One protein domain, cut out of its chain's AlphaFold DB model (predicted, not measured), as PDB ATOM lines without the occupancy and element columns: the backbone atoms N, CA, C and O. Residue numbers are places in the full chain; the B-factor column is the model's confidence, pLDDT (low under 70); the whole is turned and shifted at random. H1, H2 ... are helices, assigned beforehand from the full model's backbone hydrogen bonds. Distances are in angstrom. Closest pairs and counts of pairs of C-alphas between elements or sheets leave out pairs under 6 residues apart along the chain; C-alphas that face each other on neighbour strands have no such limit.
ATOM      1  N   ASP A 273     326.876-303.589 107.406       88.75
ATOM      2  CA  ASP A 273     327.889-303.642 108.456       88.75
ATOM      3  C   ASP A 273     327.247-303.455 109.844       88.75
ATOM      4  O   ASP A 273     326.231-302.766 109.992       88.75
ATOM      5  N   GLY A 274     327.848-304.030 110.887       91.75
ATOM      6  CA  GLY A 274     327.330-303.947 112.257       91.75
ATOM      7  C   GLY A 274     327.133-302.500 112.720       91.75
ATOM      8  O   GLY A 274     326.118-302.176 113.342       91.75
ATOM      9  N   PHE A 275     328.041-301.597 112.335       83.69
ATOM     10  CA  PHE A 275     327.917-300.165 112.621       83.69
ATOM     11  C   PHE A 275     326.762-299.501 111.867       83.69
ATOM     12  O   PHE A 275     326.088-298.624 112.418       83.69
ATOM     13  N   GLN A 276     326.496-299.919 110.627       83.19
ATOM     14  CA  GLN A 276     325.364-299.424 109.845       83.19
ATOM     15  C   GLN A 276     324.044-299.878 110.468       83.19
ATOM     16  O   GLN A 276     323.161-299.048 110.683       83.19
ATOM     17  N   ILE A 277     323.935-301.157 110.840       92.56
ATOM     18  CA  ILE A 277     322.759-301.704 111.533       92.56
ATOM     19  C   ILE A 277     322.526-300.947 112.844       92.56
ATOM     20  O   ILE A 277     321.425-300.448 113.082       92.56
ATOM     21  N   PHE A 278     323.566-300.791 113.667       90.38
ATOM     22  CA  PHE A 278     323.490-300.048 114.927       90.38
ATOM     23  C   PHE A 278     323.016-298.602 114.721       90.38
ATOM     24  O   PHE A 278     322.146-298.116 115.452       90.38
ATOM     25  N   SER A 279     323.543-297.925 113.699       85.81
ATOM     26  CA  SER A 279     323.151-296.557 113.356       85.81
ATOM     27  C   SER A 279     321.687-296.489 112.920       85.81
ATOM     28  O   SER A 279     320.935-295.668 113.447       85.81
ATOM     29  N   ILE A 280     321.250-297.379 112.023       87.81
ATOM     30  CA  ILE A 280     319.861-297.448 111.545       87.81
ATOM     31  C   ILE A 280     318.903-297.675 112.719       87.81
ATOM     32  O   ILE A 280     317.919-296.946 112.854       87.81
ATOM     33  N   VAL A 281     319.206-298.624 113.608       94.56
ATOM     34  CA  VAL A 281     318.386-298.911 114.797       94.56
ATOM     35  C   VAL A 281     318.330-297.698 115.728       94.56
ATOM     36  O   VAL A 281     317.249-297.294 116.160       94.56
ATOM     37  N   THR A 282     319.468-297.060 115.999       89.31
ATOM     38  CA  THR A 282     319.536-295.887 116.884       89.31
ATOM     39  C   THR A 282     318.751-294.700 116.316       89.31
ATOM     40  O   THR A 282     317.942-294.093 117.018       89.31
ATOM     41  N   PHE A 283     318.909-294.381 115.030       86.62
ATOM     42  CA  PHE A 283     318.157-293.285 114.411       86.62
ATOM     43  C   PHE A 283     316.662-293.593 114.296       86.62
ATOM     44  O   PHE A 283     315.837-292.704 114.526       86.62
ATOM     45  N   THR A 284     316.293-294.841 114.003       91.31
ATOM     46  CA  THR A 284     314.885-295.257 113.918       91.31
ATOM     47  C   THR A 284     314.206-295.178 115.283       91.31
ATOM     48  O   THR A 284     313.109-294.633 115.395       91.31
ATOM     49  N   THR A 285     314.874-295.640 116.345       92.56
ATOM     50  CA  THR A 285     314.356-295.570 117.724       92.56
ATOM     51  C   THR A 285     314.225-294.132 118.222       92.56
ATOM     52  O   THR A 285     313.181-293.780 118.774       92.56
ATOM     53  N   LEU A 286     315.214-293.268 117.970       88.00
ATOM     54  CA  LEU A 286     315.122-291.838 118.294       88.00
ATOM     55  C   LEU A 286     313.988-291.149 117.525       88.00
ATOM     56  O   LEU A 286     313.217-290.392 118.114       88.00
ATOM     57  N   THR A 287     313.838-291.441 116.231       86.62
ATOM     58  CA  THR A 287     312.754-290.881 115.408       86.62
ATOM     59  C   THR A 287     311.390-291.336 115.923       86.62
ATOM     60  O   THR A 287     310.497-290.511 116.118       86.62
ATOM     61  N   ALA A 288     311.240-292.627 116.232       94.31
ATOM     62  CA  ALA A 288     310.021-293.167 116.821       94.31
ATOM     63  C   ALA A 288     309.704-292.513 118.176       94.31
ATOM     64  O   ALA A 288     308.562-292.123 118.416       94.31
ATOM     65  N   LEU A 289     310.708-292.319 119.039       92.62
ATOM     66  CA  LEU A 289     310.560-291.639 120.328       92.62
ATOM     67  C   LEU A 289     310.048-290.200 120.163       92.62
ATOM     68  O   LEU A 289     309.140-289.784 120.887       92.62
ATOM     69  N   VAL A 290     310.587-289.460 119.191       92.12
ATOM     70  CA  VAL A 290     310.158-288.090 118.866       92.12
ATOM     71  C   VAL A 290     308.723-288.072 118.329       92.12
ATOM     72  O   VAL A 290     307.912-287.250 118.772       92.12
ATOM     73  N   VAL A 291     308.370-288.993 117.427       94.38
ATOM     74  CA  VAL A 291     307.014-289.101 116.860       94.38
ATOM     75  C   VAL A 291     305.994-289.457 117.940       94.38
ATOM     76  O   VAL A 291     304.962-288.791 118.041       94.38
ATOM     77  N   MET A 292     306.284-290.450 118.786       95.06
ATOM     78  CA  MET A 292     305.413-290.846 119.897       95.06
ATOM     79  C   MET A 292     305.221-289.701 120.895       95.06
ATOM     80  O   MET A 292     304.094-289.393 121.278       95.06
ATOM     81  N   SER A 293     306.305-289.021 121.266       94.12
ATOM     82  CA  SER A 293     306.277-287.894 122.204       94.12
ATOM     83  C   SER A 293     305.466-286.712 121.673       94.12
ATOM     84  O   SER A 293     304.652-286.131 122.395       94.12
ATOM     85  N   THR A 294     305.635-286.396 120.388       93.62
ATOM     86  CA  THR A 294     304.898-285.319 119.715       93.62
ATOM     87  C   THR A 294     303.417-285.677 119.552       93.62
ATOM     88  O   THR A 294     302.544-284.857 119.841       93.62
ATOM     89  N   SER A 295     303.114-286.920 119.166       95.25
ATOM     90  CA  SER A 295     301.739-287.420 119.028       95.25
ATOM     91  C   SER A 295     301.004-287.432 120.366       95.25
ATOM     92  O   SER A 295     299.856-287.000 120.444       95.25
ATOM     93  N   HIS A 296     301.676-287.853 121.439       94.12
ATOM     94  CA  HIS A 296     301.135-287.826 122.794       94.12
ATOM     95  C   HIS A 296     300.791-286.396 123.246       94.12
ATOM     96  O   HIS A 296     299.735-286.168 123.842       94.12
ATOM     97  N   GLU A 297     301.632-285.406 122.927       91.88
ATOM     98  CA  GLU A 297     301.328-284.001 123.213       91.88
ATOM     99  C   GLU A 297     300.136-283.484 122.397       91.88
ATOM    100  O   GLU A 297     299.248-282.839 122.966       91.88
ATOM    101  N   LEU A 298     300.076-283.791 121.098       92.81
ATOM    102  CA  LEU A 298     298.950-283.425 120.232       92.81
ATOM    103  C   LEU A 298     297.636-284.035 120.724       92.81
ATOM    104  O   LEU A 298     296.640-283.320 120.859       92.81
ATOM    105  N   TYR A 299     297.655-285.326 121.057       93.19
ATOM    106  CA  TYR A 299     296.519-286.046 121.621       93.19
ATOM    107  C   TYR A 299     296.036-285.377 122.910       93.19
ATOM    108  O   TYR A 299     294.858-285.034 123.040       93.19
ATOM    109  N   HIS A 300     296.953-285.099 123.844       88.19
ATOM    110  CA  HIS A 300     296.592-284.432 125.090       88.19
ATOM    111  C   HIS A 300     296.065-283.017 124.877       88.19
ATOM    112  O   HIS A 300     295.114-282.636 125.557       88.19
ATOM    113  N   LYS A 301     296.647-282.241 123.961       88.31
ATOM    114  CA  LYS A 301     296.187-280.883 123.663       88.31
ATOM    115  C   LYS A 301     294.779-280.905 123.068       88.31
ATOM    116  O   LYS A 301     293.934-280.140 123.520       88.31
ATOM    117  N   HIS A 302     294.514-281.798 122.114       90.50
ATOM    118  CA  HIS A 302     293.246-281.819 121.389       90.50
ATOM    119  C   HIS A 302     292.098-282.447 122.193       90.50
ATOM    120  O   HIS A 302     291.017-281.862 122.262       90.50
ATOM    121  N   LEU A 303     292.311-283.598 122.849       86.25
ATOM    122  CA  LEU A 303     291.237-284.248 123.611       86.25
ATOM    123  C   LEU A 303     290.933-283.553 124.936       86.25
ATOM    124  O   LEU A 303     289.761-283.410 125.287       86.25
ATOM    125  N   ARG A 304     291.944-283.097 125.692       77.62
ATOM    126  CA  ARG A 304     291.649-282.471 126.995       77.62
ATOM    127  C   ARG A 304     290.997-281.112 126.873       77.62
ATOM    128  O   ARG A 304     290.169-280.803 127.723       77.62
ATOM    129  N   GLN A 305     291.342-280.324 125.853       81.88
ATOM    130  CA  GLN A 305     290.666-279.045 125.633       81.88
ATOM    131  C   GLN A 305     289.161-279.233 125.423       81.88
ATOM    132  O   GLN A 305     288.391-278.391 125.867       81.88
ATOM    133  N   LYS A 306     288.743-280.346 124.808       84.44
ATOM    134  CA  LYS A 306     287.325-280.641 124.583       84.44
ATOM    135  C   LYS A 306     286.620-281.235 125.804       84.44
ATOM    136  O   LYS A 306     285.454-280.932 126.011       84.44
ATOM    137  N   LEU A 307     287.296-282.073 126.596       84.56
ATOM    138  CA  LEU A 307     286.621-282.888 127.617       84.56
ATOM    139  C   LEU A 307     286.726-282.362 129.058       84.56
ATOM    140  O   LEU A 307     285.824-282.617 129.846       84.56
ATOM    141  N   PHE A 308     287.794-281.650 129.443       72.00
ATOM    142  CA  PHE A 308     288.081-281.402 130.867       72.00
ATOM    143  C   PHE A 308     288.640-280.001 131.142       72.00
ATOM    144  O   PHE A 308     289.733-279.857 131.694       72.00
ATOM    145  N   ALA A 309     287.879-278.957 130.802       77.69
ATOM    146  CA  ALA A 309     288.251-277.568 131.097       77.69
ATOM    147  C   ALA A 309     288.426-277.273 132.607       77.69
ATOM    148  O   ALA A 309     289.069-276.290 132.965       77.69
ATOM    149  N   ALA A 317     305.275-287.933 136.556       74.00
ATOM    150  CA  ALA A 317     306.664-287.773 136.114       74.00
ATOM    151  C   ALA A 317     306.900-288.246 134.664       74.00
ATOM    152  O   ALA A 317     307.686-287.631 133.945       74.00
ATOM    153  N   ALA A 318     306.153-289.255 134.198       71.88
ATOM    154  CA  ALA A 318     306.207-289.756 132.820       71.88
ATOM    155  C   ALA A 318     305.898-288.673 131.765       71.88
ATOM    156  O   ALA A 318     306.514-288.641 130.701       71.88
ATOM    157  N   ASN A 319     305.033-287.703 132.096       81.50
ATOM    158  CA  ASN A 319     304.742-286.577 131.204       81.50
ATOM    159  C   ASN A 319     305.947-285.656 131.008       81.50
ATOM    160  O   ASN A 319     306.005-284.943 130.008       81.50
ATOM    161  N   ARG A 320     306.899-285.639 131.948       85.62
ATOM    162  CA  ARG A 320     308.099-284.807 131.840       85.62
ATOM    163  C   ARG A 320     309.079-285.384 130.824       85.62
ATOM    164  O   ARG A 320     309.596-284.624 130.014       85.62
ATOM    165  N   LEU A 321     309.277-286.703 130.848       85.94
ATOM    166  CA  LEU A 321     310.215-287.392 129.961       85.94
ATOM    167  C   LEU A 321     309.700-287.442 128.517       85.94
ATOM    168  O   LEU A 321     310.445-287.146 127.594       85.94
ATOM    169  N   LEU A 322     308.407-287.704 128.300       87.50
ATOM    170  CA  LEU A 322     307.830-287.619 126.951       87.50
ATOM    171  C   LEU A 322     307.850-286.182 126.410       87.50
ATOM    172  O   LEU A 322     308.178-285.957 125.250       87.50
ATOM    173  N   ARG A 323     307.575-285.171 127.244       87.88
ATOM    174  CA  ARG A 323     307.638-283.771 126.788       87.88
ATOM    175  C   ARG A 323     309.035-283.326 126.369       87.88
ATOM    176  O   ARG A 323     309.119-282.519 125.450       87.88
ATOM    177  N   SER A 324     310.108-283.846 126.974       88.25
ATOM    178  CA  SER A 324     311.471-283.464 126.570       88.25
ATOM    179  C   SER A 324     311.840-283.914 125.155       88.25
ATOM    180  O   SER A 324     312.719-283.309 124.552       88.25
ATOM    181  N   PHE A 325     311.159-284.922 124.600       89.69
ATOM    182  CA  PHE A 325     311.370-285.380 123.221       89.69
ATOM    183  C   PHE A 325     310.325-284.847 122.232       89.69
ATOM    184  O   PHE A 325     310.417-285.122 121.037       89.69
ATOM    185  N   SER A 326     309.332-284.078 122.690       93.12
ATOM    186  CA  SER A 326     308.327-283.501 121.797       93.12
ATOM    187  C   SER A 326     308.889-282.314 121.020       93.12
ATOM    188  O   SER A 326     309.437-281.372 121.599       93.12
ATOM    189  N   VAL A 327     308.688-282.323 119.701       87.88
ATOM    190  CA  VAL A 327     309.092-281.210 118.830       87.88
ATOM    191  C   VAL A 327     308.336-279.943 119.211       87.88
ATOM    192  O   VAL A 327     308.939-278.886 119.331       87.88
ATOM    193  N   ILE A 328     307.031-280.039 119.477       87.38
ATOM    194  CA  ILE A 328     306.177-278.873 119.744       87.38
ATOM    195  C   ILE A 328     306.624-278.153 121.014       87.38
ATOM    196  O   ILE A 328     306.800-276.934 120.997       87.38
ATOM    197  N   TYR A 329     306.831-278.899 122.102       86.50
ATOM    198  CA  TYR A 329     307.292-278.337 123.366       86.50
ATOM    199  C   TYR A 329     308.674-277.689 123.221       86.50
ATOM    200  O   TYR A 329     308.847-276.534 123.609       86.50
ATOM    201  N   ASN A 330     309.630-278.389 122.601       82.94
ATOM    202  CA  ASN A 330     310.988-277.880 122.412       82.94
ATOM    203  C   ASN A 330     311.030-276.651 121.490       82.94
ATOM    204  O   ASN A 330     311.722-275.685 121.798       82.94
ATOM    205  N   THR A 331     310.258-276.639 120.399       79.50
ATOM    206  CA  THR A 331     310.147-275.476 119.505       79.50
ATOM    207  C   THR A 331     309.479-274.300 120.208       79.50
ATOM    208  O   THR A 331     309.946-273.171 120.092       79.50
ATOM    209  N   ARG A 332     308.416-274.540 120.981       81.75
ATOM    210  CA  ARG A 332     307.745-273.481 121.739       81.75
ATOM    211  C   ARG A 332     308.675-272.871 122.784       81.75
ATOM    212  O   ARG A 332     308.783-271.652 122.849       81.75
ATOM    213  N   GLN A 333     309.382-273.711 123.537       77.94
ATOM    214  CA  GLN A 333     310.370-273.271 124.518       77.94
ATOM    215  C   GLN A 333     311.511-272.482 123.857       77.94
ATOM    216  O   GLN A 333     311.947-271.469 124.394       77.94
ATOM    217  N   LEU A 334     311.939-272.893 122.659       70.12
ATOM    218  CA  LEU A 334     312.938-272.173 121.869       70.12
ATOM    219  C   LEU A 334     312.460-270.780 121.423       70.12
ATOM    220  O   LEU A 334     313.270-269.862 121.326       70.12
ATOM    221  N   CYS A 335     311.167-270.620 121.133       75.12
ATOM    222  CA  CYS A 335     310.601-269.368 120.628       75.12
ATOM    223  C   CYS A 335     310.108-268.405 121.723       75.12
ATOM    224  O   CYS A 335     310.125-267.194 121.501       75.12
ATOM    225  N   GLU A 336     309.635-268.905 122.868       75.44
ATOM    226  CA  GLU A 336     309.023-268.073 123.918       75.44
ATOM    227  C   GLU A 336     310.054-267.441 124.867       75.44
ATOM    228  O   GLU A 336     309.872-266.300 125.300       75.44
ATOM    229  N   ASP A 337     311.161-268.119 125.166       62.59
ATOM    230  CA  ASP A 337     312.090-267.655 126.195       62.59
ATOM    231  C   ASP A 337     313.222-266.789 125.619       62.59
ATOM    232  O   ASP A 337     314.326-267.241 125.313       62.59
ATOM    233  N   LYS A 338     312.958-265.481 125.535       64.94
ATOM    234  CA  LYS A 338     313.904-264.471 125.027       64.94
ATOM    235  C   LYS A 338     315.163-264.257 125.890       64.94
ATOM    236  O   LYS A 338     316.062-263.549 125.443       64.94
ATOM    237  N   CYS A 339     315.265-264.821 127.104       55.41
ATOM    238  CA  CYS A 339     316.311-264.420 128.067       55.41
ATOM    239  C   CYS A 339     316.975-265.531 128.909       55.41
ATOM    240  O   CYS A 339     317.734-265.204 129.821       55.41
ATOM    241  N   ARG A 340     316.768-266.830 128.646       60.47
ATOM    242  CA  ARG A 340     317.521-267.891 129.351       60.47
ATOM    243  C   ARG A 340     318.219-268.826 128.371       60.47
ATOM    244  O   ARG A 340     317.600-269.392 127.484       60.47
ATOM    245  N   ARG A 341     319.536-268.983 128.541       59.19
ATOM    246  CA  ARG A 341     320.389-269.904 127.772       59.19
ATOM    247  C   ARG A 341     319.909-271.338 128.053       59.19
ATOM    248  O   ARG A 341     320.173-271.880 129.123       59.19
TER     249      ARG A 341
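Overview. This is residues 273 to 309 and 317 to 341 of the 404 residues of the protein "Hypothetical protein" of Oppiella nova (UniProt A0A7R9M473). One long straight helix, H1, makes the length of this domain, and two short helices sit on its middle stretch in a rough T: H2 comes in to H1 with its last residues, the chain turns there, and H3 runs outward as the stem. Three stretches stick out: residues 273 to 285, of which 274 to 285 belong to H1; residues 299 to 309, of which 299 to 307 belong to H1; and residues 331 to 341, of which 331 to 336 belong to H3. The printed part has 62 residues with three named helices, H1, H2 and H3 in that order along the chain, and no named strand; the class is all helix. It is only just loose, close to extended, with a radius of gyration of the C-alphas of 15.5 A, and its elongated outline spans 52 by 34 by 19 A.

Arrangement. Begin with H1, residues 274 to 307, and stop at its residues 293 to 297, with which alone it touches H2, residues 318 to 324. The closest C-alphas of the two are those of Ser 293 and Leu 322, 5.0 A apart. H1 and H2 run opposite ways at a steep tilt of 67 degrees, only just short of about perpendicular. Now look at residues 290 to 297 of H1, with which alone it touches H3, residues 327 to 336. Here the closest C-alphas are those of Thr 294 and Val 327, 5.9 A apart, and the lines of H1 and H3 stand about perpendicular, only just, at 70.4 degrees. Between H2 and H3 you will find a tight link of 2 residues. These two helices are close but not clearly touching, with the C-alphas of Arg 323 and Tyr 329 the closest at 6.4 A, and they run the same way at a steep tilt of 63 degrees. In the backbones of H2 and H3 every O i to N i+4 pair is within hydrogen-bond range; in H1 it is 29 of 30.

Along the chain. Find C-alpha 274 at (327.330, -303.947, 112.257); from there H1 runs 48.3 A to C-alpha 307 at (286.621, -282.888, 127.617). After the cut, H2 goes from Ala 318 to Ser 324, 10.3 A from first to last C-alpha. H3 goes from Val 327 to Glu 336, 14.1 A, and ends with C-alpha 336 at (309.023, -268.073, 123.918).

Size, cuts and confidence. The two C-alphas farthest apart are those of Asp 273 and Ala 309, at 52.6 A. Residues 310 to 316 are not printed, and C-alphas 309 and 317 are 21.6 A apart across this cut, which lies in the link from H1 to H2. In the B-factor column the mean pLDDT of the printed part is 84.5; look at residues 337 to 341 for the five values under 70, where the model's confidence is low.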